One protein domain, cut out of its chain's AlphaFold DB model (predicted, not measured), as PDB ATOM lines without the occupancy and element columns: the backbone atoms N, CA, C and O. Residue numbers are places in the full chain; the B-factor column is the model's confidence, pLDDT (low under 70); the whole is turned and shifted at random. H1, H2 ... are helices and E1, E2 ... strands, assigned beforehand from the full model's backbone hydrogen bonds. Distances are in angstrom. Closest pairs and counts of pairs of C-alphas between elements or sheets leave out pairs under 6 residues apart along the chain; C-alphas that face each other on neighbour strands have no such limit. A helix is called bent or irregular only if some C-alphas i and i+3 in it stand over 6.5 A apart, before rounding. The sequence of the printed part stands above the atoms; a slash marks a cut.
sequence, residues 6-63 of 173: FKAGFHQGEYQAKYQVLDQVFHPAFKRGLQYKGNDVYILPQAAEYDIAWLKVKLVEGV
ATOM      1  N   PHE A   6     -33.054  -1.950  31.306       90.88
ATOM      2  CA  PHE A   6     -32.315  -1.508  30.129       90.88
ATOM      3  C   PHE A   6     -31.834  -0.068  30.294       90.88
ATOM      4  O   PHE A   6     -32.333   0.687  31.134       90.88
ATOM      5  N   LYS A   7     -30.828   0.295  29.501       90.75
ATOM      6  CA  LYS A   7     -30.309   1.659  29.391       90.75
ATOM      7  C   LYS A   7     -30.948   2.340  28.183       90.75
ATOM      8  O   LYS A   7     -31.210   1.682  27.182       90.75
ATOM      9  N   ALA A   8     -31.189   3.638  28.277       90.38
ATOM     10  CA  ALA A   8     -31.755   4.449  27.207       90.38
ATOM     11  C   ALA A   8     -30.904   5.697  26.964       90.38
ATOM     12  O   ALA A   8     -30.188   6.153  27.860       90.38
ATOM     13  N   GLY A   9     -31.004   6.245  25.748       87.75
ATOM     14  CA  GLY A   9     -30.159   7.354  25.305       87.75
ATOM     15  C   GLY A   9     -28.686   6.954  25.267       87.75
ATOM     16  O   GLY A   9     -27.853   7.681  25.792       87.75
ATOM     17  N   PHE A  10     -28.390   5.755  24.753       88.19
ATOM     18  CA  PHE A  10     -27.017   5.272  24.653       88.19
ATOM     19  C   PHE A  10     -26.287   5.981  23.510       88.19
ATOM     20  O   PHE A  10     -26.766   5.983  22.376       88.19
ATOM     21  N   HIS A  11     -25.138   6.577  23.810       86.56
ATOM     22  CA  HIS A  11     -24.287   7.242  22.834       86.56
ATOM     23  C   HIS A  11     -22.838   7.227  23.326       86.56
ATOM     24  O   HIS A  11     -22.561   7.675  24.434       86.56
ATOM     25  N   GLN A  12     -21.916   6.709  22.508       85.56
ATOM     26  CA  GLN A  12     -20.469   6.714  22.789       85.56
ATOM     27  C   GLN A  12     -20.089   6.143  24.174       85.56
ATOM     28  O   GLN A  12     -19.219   6.665  24.862       85.56
ATOM     29  N   GLY A  13     -20.743   5.054  24.592       85.12
ATOM     30  CA  GLY A  13     -20.474   4.397  25.879       85.12
ATOM     31  C   GLY A  13     -21.229   4.993  27.071       85.12
ATOM     32  O   GLY A  13     -21.294   4.363  28.130       85.12
ATOM     33  N   GLU A  14     -21.856   6.151  26.897       88.94
ATOM     34  CA  GLU A  14     -22.670   6.801  27.917       88.94
ATOM     35  C   GLU A  14     -24.152   6.488  27.722       88.94
ATOM     36  O   GLU A  14     -24.604   6.168  26.625       88.94
ATOM     37  N   TYR A  15     -24.923   6.549  28.806       90.62
ATOM     38  CA  TYR A  15     -26.374   6.392  28.779       90.62
ATOM     39  C   TYR A  15     -27.031   7.533  29.546       90.62
ATOM     40  O   TYR A  15     -26.525   7.976  30.576       90.62
ATOM     41  N   GLN A  16     -28.189   7.977  29.071       93.38
ATOM     42  CA  GLN A  16     -28.929   9.071  29.692       93.38
ATOM     43  C   GLN A  16     -29.849   8.598  30.825       93.38
ATOM     44  O   GLN A  16     -30.091   9.337  31.782       93.38
ATOM     45  N   ALA A  17     -30.392   7.384  30.711       94.75
ATOM     46  CA  ALA A  17     -31.342   6.841  31.673       94.75
ATOM     47  C   ALA A  17     -31.220   5.326  31.832       94.75
ATOM     48  O   ALA A  17     -30.857   4.608  30.899       94.75
ATOM     49  N   LYS A  18     -31.596   4.835  33.011       95.06
ATOM     50  CA  LYS A  18     -31.751   3.410  33.303       95.06
ATOM     51  C   LYS A  18     -33.181   3.126  33.729       95.06
ATOM     52  O   LYS A  18     -33.708   3.774  34.635       95.06
ATOM     53  N   TYR A  19     -33.779   2.118  33.112       95.75
ATOM     54  CA  TYR A  19     -35.139   1.685  33.385       95.75
ATOM     55  C   TYR A  19     -35.170   0.282  33.971       95.75
ATOM     56  O   TYR A  19     -34.397  -0.593  33.585       95.75
ATOM     57  N   GLN A  20     -36.112   0.067  34.880       95.75
ATOM     58  CA  GLN A  20     -36.547  -1.247  35.327       95.75
ATOM     59  C   GLN A  20     -37.846  -1.607  34.608       95.75
ATOM     60  O   GLN A  20     -38.783  -0.809  34.599       95.75
ATOM     61  N   VAL A  21     -37.922  -2.815  34.053       95.44
ATOM     62  CA  VAL A  21     -39.157  -3.373  33.495       95.44
ATOM     63  C   VAL A  21     -40.012  -3.897  34.647       95.44
ATOM     64  O   VAL A  21     -39.572  -4.728  35.440       95.44
ATOM     65  N   LEU A  22     -41.226  -3.367  34.756       94.62
ATOM     66  CA  LEU A  22     -42.225  -3.750  35.751       94.62
ATOM     67  C   LEU A  22     -43.203  -4.788  35.203       94.62
ATOM     68  O   LEU A  22     -43.629  -5.661  35.950       94.62
ATOM     69  N   ASP A  23     -43.575  -4.665  33.928       94.00
ATOM     70  CA  ASP A  23     -44.545  -5.545  33.275       94.00
ATOM     71  C   ASP A  23     -44.368  -5.536  31.750       94.00
ATOM     72  O   ASP A  23     -43.773  -4.607  31.195       94.00
ATOM     73  N   GLN A  24     -44.892  -6.565  31.084       93.00
ATOM     74  CA  GLN A  24     -44.845  -6.743  29.636       93.00
ATOM     75  C   GLN A  24     -46.214  -7.185  29.113       93.00
ATOM     76  O   GLN A  24     -46.713  -8.262  29.455       93.00
ATOM     77  N   VAL A  25     -46.807  -6.381  28.235       95.62
ATOM     78  CA  VAL A  25     -48.106  -6.676  27.629       95.62
ATOM     79  C   VAL A  25     -47.907  -7.032  26.165       95.62
ATOM     80  O   VAL A  25     -47.378  -6.243  25.387       95.62
ATOM     81  N   PHE A  26     -48.369  -8.223  25.794       94.50
ATOM     82  CA  PHE A  26     -48.342  -8.726  24.422       94.50
ATOM     83  C   PHE A  26     -49.757  -9.037  23.967       94.50
ATOM     84  O   PHE A  26     -50.588  -9.477  24.772       94.50
ATOM     85  N   HIS A  27     -50.005  -8.914  22.667       95.00
ATOM     86  CA  HIS A  27     -51.275  -9.324  22.093       95.00
ATOM     87  C   HIS A  27     -51.517 -10.835  22.325       95.00
ATOM     88  O   HIS A  27     -50.612 -11.648  22.110       95.00
ATOM     89  N   PRO A  28     -52.721 -11.279  22.735       93.06
ATOM     90  CA  PRO A  28     -52.980 -12.698  22.986       93.06
ATOM     91  C   PRO A  28     -52.758 -13.596  21.764       93.06
ATOM     92  O   PRO A  28     -52.334 -14.743  21.914       93.06
ATOM     93  N   ALA A  29     -53.032 -13.094  20.553       92.62
ATOM     94  CA  ALA A  29     -52.772 -13.847  19.325       92.62
ATOM     95  C   ALA A  29     -51.269 -14.006  19.056       92.62
ATOM     96  O   ALA A  29     -50.866 -15.076  18.604       92.62
ATOM     97  N   PHE A  30     -50.451 -13.011  19.428       93.62
ATOM     98  CA  PHE A  30     -48.995 -13.125  19.377       93.62
ATOM     99  C   PHE A  30     -48.521 -14.279  20.258       93.62
ATOM    100  O   PHE A  30     -47.919 -15.224  19.760       93.62
ATOM    101  N   LYS A  31     -48.915 -14.279  21.542       90.44
ATOM    102  CA  LYS A  31     -48.527 -15.328  22.503       90.44
ATOM    103  C   LYS A  31     -48.898 -16.737  22.030       90.44
ATOM    104  O   LYS A  31     -48.128 -17.668  22.230       90.44
ATOM    105  N   ARG A  32     -50.070 -16.905  21.403       91.19
ATOM    106  CA  ARG A  32     -50.520 -18.203  20.865       91.19
ATOM    107  C   ARG A  32     -49.752 -18.654  19.623       91.19
ATOM    108  O   ARG A  32     -49.762 -19.843  19.323       91.19
ATOM    109  N   GLY A  33     -49.143 -17.728  18.887       88.88
ATOM    110  CA  GLY A  33     -48.387 -18.031  17.676       88.88
ATOM    111  C   GLY A  33     -46.880 -18.159  17.879       88.88
ATOM    112  O   GLY A  33     -46.171 -18.266  16.883       88.88
ATOM    113  N   LEU A  34     -46.395 -18.161  19.124       88.75
ATOM    114  CA  LEU A  34     -44.999 -18.455  19.440       88.75
ATOM    115  C   LEU A  34     -44.785 -19.968  19.518       88.75
ATOM    116  O   LEU A  34     -45.439 -20.662  20.299       88.75
ATOM    117  N   GLN A  35     -43.850 -20.477  18.722       87.31
ATOM    118  CA  GLN A  35     -43.392 -21.859  18.781       87.31
ATOM    119  C   GLN A  35     -41.946 -21.904  19.257       87.31
ATOM    120  O   GLN A  35     -41.052 -21.348  18.628       87.31
ATOM    121  N   TYR A  36     -41.719 -22.607  20.359       86.69
ATOM    122  CA  TYR A  36     -40.387 -22.810  20.911       86.69
ATOM    123  C   TYR A  36     -39.832 -24.134  20.398       86.69
ATOM    124  O   TYR A  36     -40.456 -25.183  20.576       86.69
ATOM    125  N   LYS A  37     -38.661 -24.096  19.765       81.31
ATOM    126  CA  LYS A  37     -37.952 -25.293  19.307       81.31
ATOM    127  C   LYS A  37     -36.516 -25.231  19.816       81.31
ATOM    128  O   LYS A  37     -35.670 -24.551  19.251       81.31
ATOM    129  N   GLY A  38     -36.249 -25.949  20.904       84.69
ATOM    130  CA  GLY A  38     -34.990 -25.797  21.632       84.69
ATOM    131  C   GLY A  38     -34.902 -24.403  22.254       84.69
ATOM    132  O   GLY A  38     -35.805 -24.011  22.990       84.69
ATOM    133  N   ASN A  39     -33.836 -23.670  21.932       78.62
ATOM    134  CA  ASN A  39     -33.630 -22.291  22.391       78.62
ATOM    135  C   ASN A  39     -34.190 -21.242  21.420       78.62
ATOM    136  O   ASN A  39     -34.205 -20.059  21.754       78.62
ATOM    137  N   ASP A  40     -34.653 -21.668  20.243       76.19
ATOM    138  CA  ASP A  40     -35.141 -20.768  19.207       76.19
ATOM    139  C   ASP A  40     -36.641 -20.517  19.360       76.19
ATOM    140  O   ASP A  40     -37.424 -21.412  19.710       76.19
ATOM    141  N   VAL A  41     -37.043 -19.283  19.054       81.44
ATOM    142  CA  VAL A  41     -38.442 -18.852  19.033       81.44
ATOM    143  C   VAL A  41     -38.842 -18.575  17.593       81.44
ATOM    144  O   VAL A  41     -38.271 -17.716  16.930       81.44
ATOM    145  N   TYR A  42     -39.853 -19.293  17.124       82.81
ATOM    146  CA  TYR A  42     -40.446 -19.111  15.808       82.81
ATOM    147  C   TYR A  42     -41.793 -18.409  15.951       82.81
ATOM    148  O   TYR A  42     -42.675 -18.872  16.679       82.81
ATOM    149  N   ILE A  43     -41.962 -17.299  15.236       85.06
ATOM    150  CA  ILE A  43     -43.224 -16.562  15.172       85.06
ATOM    151  C   ILE A  43     -44.001 -17.085  13.965       85.06
ATOM    152  O   ILE A  43     -43.562 -16.961  12.822       85.06
ATOM    153  N   LEU A  44     -45.160 -17.696  14.209       85.50
ATOM    154  CA  LEU A  44     -46.027 -18.161  13.129       85.50
ATOM    155  C   LEU A  44     -46.529 -16.978  12.284       85.50
ATOM    156  O   LEU A  44     -46.798 -15.912  12.843       85.50
ATOM    157  N   PRO A  45     -46.769 -17.156  10.969       83.75
ATOM    158  CA  PRO A  45     -47.206 -16.065  10.091       83.75
ATOM    159  C   PRO A  45     -48.441 -15.306  10.596       83.75
ATOM    160  O   PRO A  45     -48.498 -14.085  10.508       83.75
ATOM    161  N   GLN A  46     -49.400 -16.018  11.195       85.44
ATOM    162  CA  GLN A  46     -50.614 -15.442  11.791       85.44
ATOM    163  C   GLN A  46     -50.376 -14.589  13.051       85.44
ATOM    164  O   GLN A  46     -51.271 -13.869  13.481       85.44
ATOM    165  N   ALA A  47     -49.203 -14.700  13.678       90.81
ATOM    166  CA  ALA A  47     -48.809 -13.903  14.835       90.81
ATOM    167  C   ALA A  47     -47.875 -12.747  14.470       90.81
ATOM    168  O   ALA A  47     -47.807 -11.790  15.232       90.81
ATOM    169  N   ALA A  48     -47.208 -12.797  13.313       88.75
ATOM    170  CA  ALA A  48     -46.243 -11.781  12.891       88.75
ATOM    171  C   ALA A  48     -46.847 -10.368  12.799       88.75
ATOM    172  O   ALA A  48     -46.161  -9.381  13.026       88.75
ATOM    173  N   GLU A  49     -48.148 -10.248  12.518       93.94
ATOM    174  CA  GLU A  49     -48.839  -8.950  12.507       93.94
ATOM    175  C   GLU A  49     -49.033  -8.323  13.894       93.94
ATOM    176  O   GLU A  49     -49.387  -7.154  13.983       93.94
ATOM    177  N   TYR A  50     -48.779  -9.081  14.961       95.75
ATOM    178  CA  TYR A  50     -48.874  -8.643  16.351       95.75
ATOM    179  C   TYR A  50     -47.510  -8.627  17.051       95.75
ATOM    180  O   TYR A  50     -47.460  -8.660  18.282       95.75
ATOM    181  N   ASP A  51     -46.416  -8.619  16.287       95.06
ATOM    182  CA  ASP A  51     -45.043  -8.580  16.798       95.06
ATOM    183  C   ASP A  51     -44.667  -7.176  17.303       95.06
ATOM    184  O   ASP A  51     -43.838  -6.459  16.747       95.06
ATOM    185  N   ILE A  52     -45.390  -6.746  18.335       95.88
ATOM    186  CA  ILE A  52     -45.236  -5.482  19.047       95.88
ATOM    187  C   ILE A  52     -45.751  -5.667  20.481       95.88
ATOM    188  O   ILE A  52     -46.717  -6.396  20.734       95.88
ATOM    189  N   ALA A  53     -45.111  -5.010  21.447       95.38
ATOM    190  CA  ALA A  53     -45.444  -5.153  22.860       95.38
ATOM    191  C   ALA A  53     -45.335  -3.826  23.613       95.38
ATOM    192  O   ALA A  53     -44.580  -2.933  23.231       95.38
ATOM    193  N   TRP A  54     -46.051  -3.734  24.731       95.19
ATOM    194  CA  TRP A  54     -45.845  -2.677  25.712       95.19
ATOM    195  C   TRP A  54     -44.933  -3.151  26.829       95.19
ATOM    196  O   TRP A  54     -45.139  -4.223  27.399       95.19
ATOM    197  N   LEU A  55     -43.982  -2.302  27.208       94.31
ATOM    198  CA  LEU A  55     -43.206  -2.462  28.430       94.31
ATOM    199  C   LEU A  55     -43.629  -1.387  29.425       94.31
ATOM    200  O   LEU A  55     -43.489  -0.192  29.165       94.31
ATOM    201  N   LYS A  56     -44.113  -1.805  30.595       94.44
ATOM    202  CA  LYS A  56     -44.304  -0.889  31.718       94.44
ATOM    203  C   LYS A  56     -42.968  -0.726  32.414       94.44
ATOM    204  O   LYS A  56     -42.408  -1.703  32.905       94.44
ATOM    205  N   VAL A  57     -42.461   0.499  32.473       94.81
ATOM    206  CA  VAL A  57     -41.115   0.775  32.982       94.81
ATOM    207  C   VAL A  57     -41.126   1.776  34.129       94.81
ATOM    208  O   VAL A  57     -42.014   2.621  34.236       94.81
ATOM    209  N   LYS A  58     -40.112   1.684  34.988       95.38
ATOM    210  CA  LYS A  58     -39.807   2.655  36.041       95.38
ATOM    211  C   LYS A  58     -38.425   3.236  35.792       95.38
ATOM    212  O   LYS A  58     -37.470   2.476  35.643       95.38
ATOM    213  N   LEU A  59     -38.314   4.562  35.781       96.12
ATOM    214  CA  LEU A  59     -37.019   5.239  35.777       96.12
ATOM    215  C   LEU A  59     -36.304   4.950  37.104       96.12
ATOM    216  O   LEU A  59     -36.867   5.168  38.178       96.12
ATOM    217  N   VAL A  60     -35.086   4.422  37.019       96.19
ATOM    218  CA  VAL A  60     -34.245   4.081  38.177       96.19
ATOM    219  C   VAL A  60     -33.119   5.092  38.344       96.19
ATOM    220  O   VAL A  60     -32.763   5.426  39.469       96.19
ATOM    221  N   GLU A  61     -32.567   5.580  37.236       95.94
ATOM    222  CA  GLU A  61     -31.410   6.472  37.221       95.94
ATOM    223  C   GLU A  61     -31.455   7.371  35.983       95.94
ATOM    224  O   GLU A  61     -31.942   6.948  34.931       95.94
ATOM    225  N   GLY A  62     -30.914   8.584  36.104       95.12
ATOM    226  CA  GLY A  62     -30.774   9.528  35.000       95.12
ATOM    227  C   GLY A  62     -32.040  10.329  34.698       95.12
ATOM    228  O   GLY A  62     -32.879  10.549  35.572       95.12
ATOM    229  N   VAL A  63     -32.157  10.795  33.454       93.75
ATOM    230  CA  VAL A  63     -33.248  11.673  32.999       93.75
ATOM    231  C   VAL A  63     -33.993  11.008  31.853       93.75
ATOM    232  O   VAL A  63     -33.409  10.704  30.816       93.75
TER     233      VAL A  63
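This is residues 6 to 63 of the 173 residues of an uncharacterized protein of Deefgea sp. CFH1-16 (UniProt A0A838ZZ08). A long, bent two-stranded ribbon, E2 beside E5, makes the length of the domain; at one end the short strand E1 is added beside E2, and at the other sits a small head made of H1, the hairpin E3 and E4, and H2. The tip of that hairpin, residues 36 to 41, sticks out free. The printed part has 58 residues with five named strands and two named helices, in the order E1, E2, H1, E3, E4, H2, E5; the larger sheet has the order E1, E2, E5, the smaller E3, E4, both antiparallel, and the class is mixed, helices and strands. The whole is only just loose, close to extended, with a radius of gyration of the C-alphas of 15.4 A, and elongated, spanning 39 by 22 by 20 A.

E1, residues 6 to 8, and E2, residues 17 to 26, form an antiparallel hairpin at 118 degrees, with N 8 and O 17 at 2.8 A. On the other side of E2 is E5, residues 53 to 62, antiparallel at 162 degrees; N 22 and O 56 are 2.8 A apart, and N 54 and O 25 are 2.9 A apart. E1 and E5 are the edge strands. This sheet is only just strongly twisted, its C-alphas lying up to 4.3 A off the best plane; E2 bends by 68 degrees at residue 22 and E5 by 58 degrees at residue 59. H1, residues 28 to 32, is not on this sheet, and neither is H2, residues 45 to 48. The two helices touch, their closest C-alphas, those of Phe 30 and Ala 47, being 4.6 A apart. E3, residues 34 to 37, and E4, residues 40 to 43, form an antiparallel hairpin at 151 degrees, with N 42 and O 35 at 2.8 A. Both E3 and E4 are apart from E1, E2 and E5. In H1 every O i to N i+4 pair is within hydrogen-bond range; H2 is too short for such a pair.

E1 begins at C-alpha 6, (-32.315, -1.508, 30.129), and is 6.7 A long. E2 measures 24.2 A and ends at C-alpha 26, (-48.342, -8.726, 24.422). H1 measures 6.4 A, E3 9.8 A, E4 10.0 A and H2 5.2 A. E5 measures 24.0 A and ends at C-alpha 62, (-30.774, 9.528, 35.000).

The two C-alphas farthest apart, those of Lys 37 and Val 63, are 39.7 A apart. The printed part has no cut and no long link; the link from E1 to E2, 8 residues, is short, and the others are tight. The mean pLDDT of the printed part is 90.8, and no printed residue is under 70.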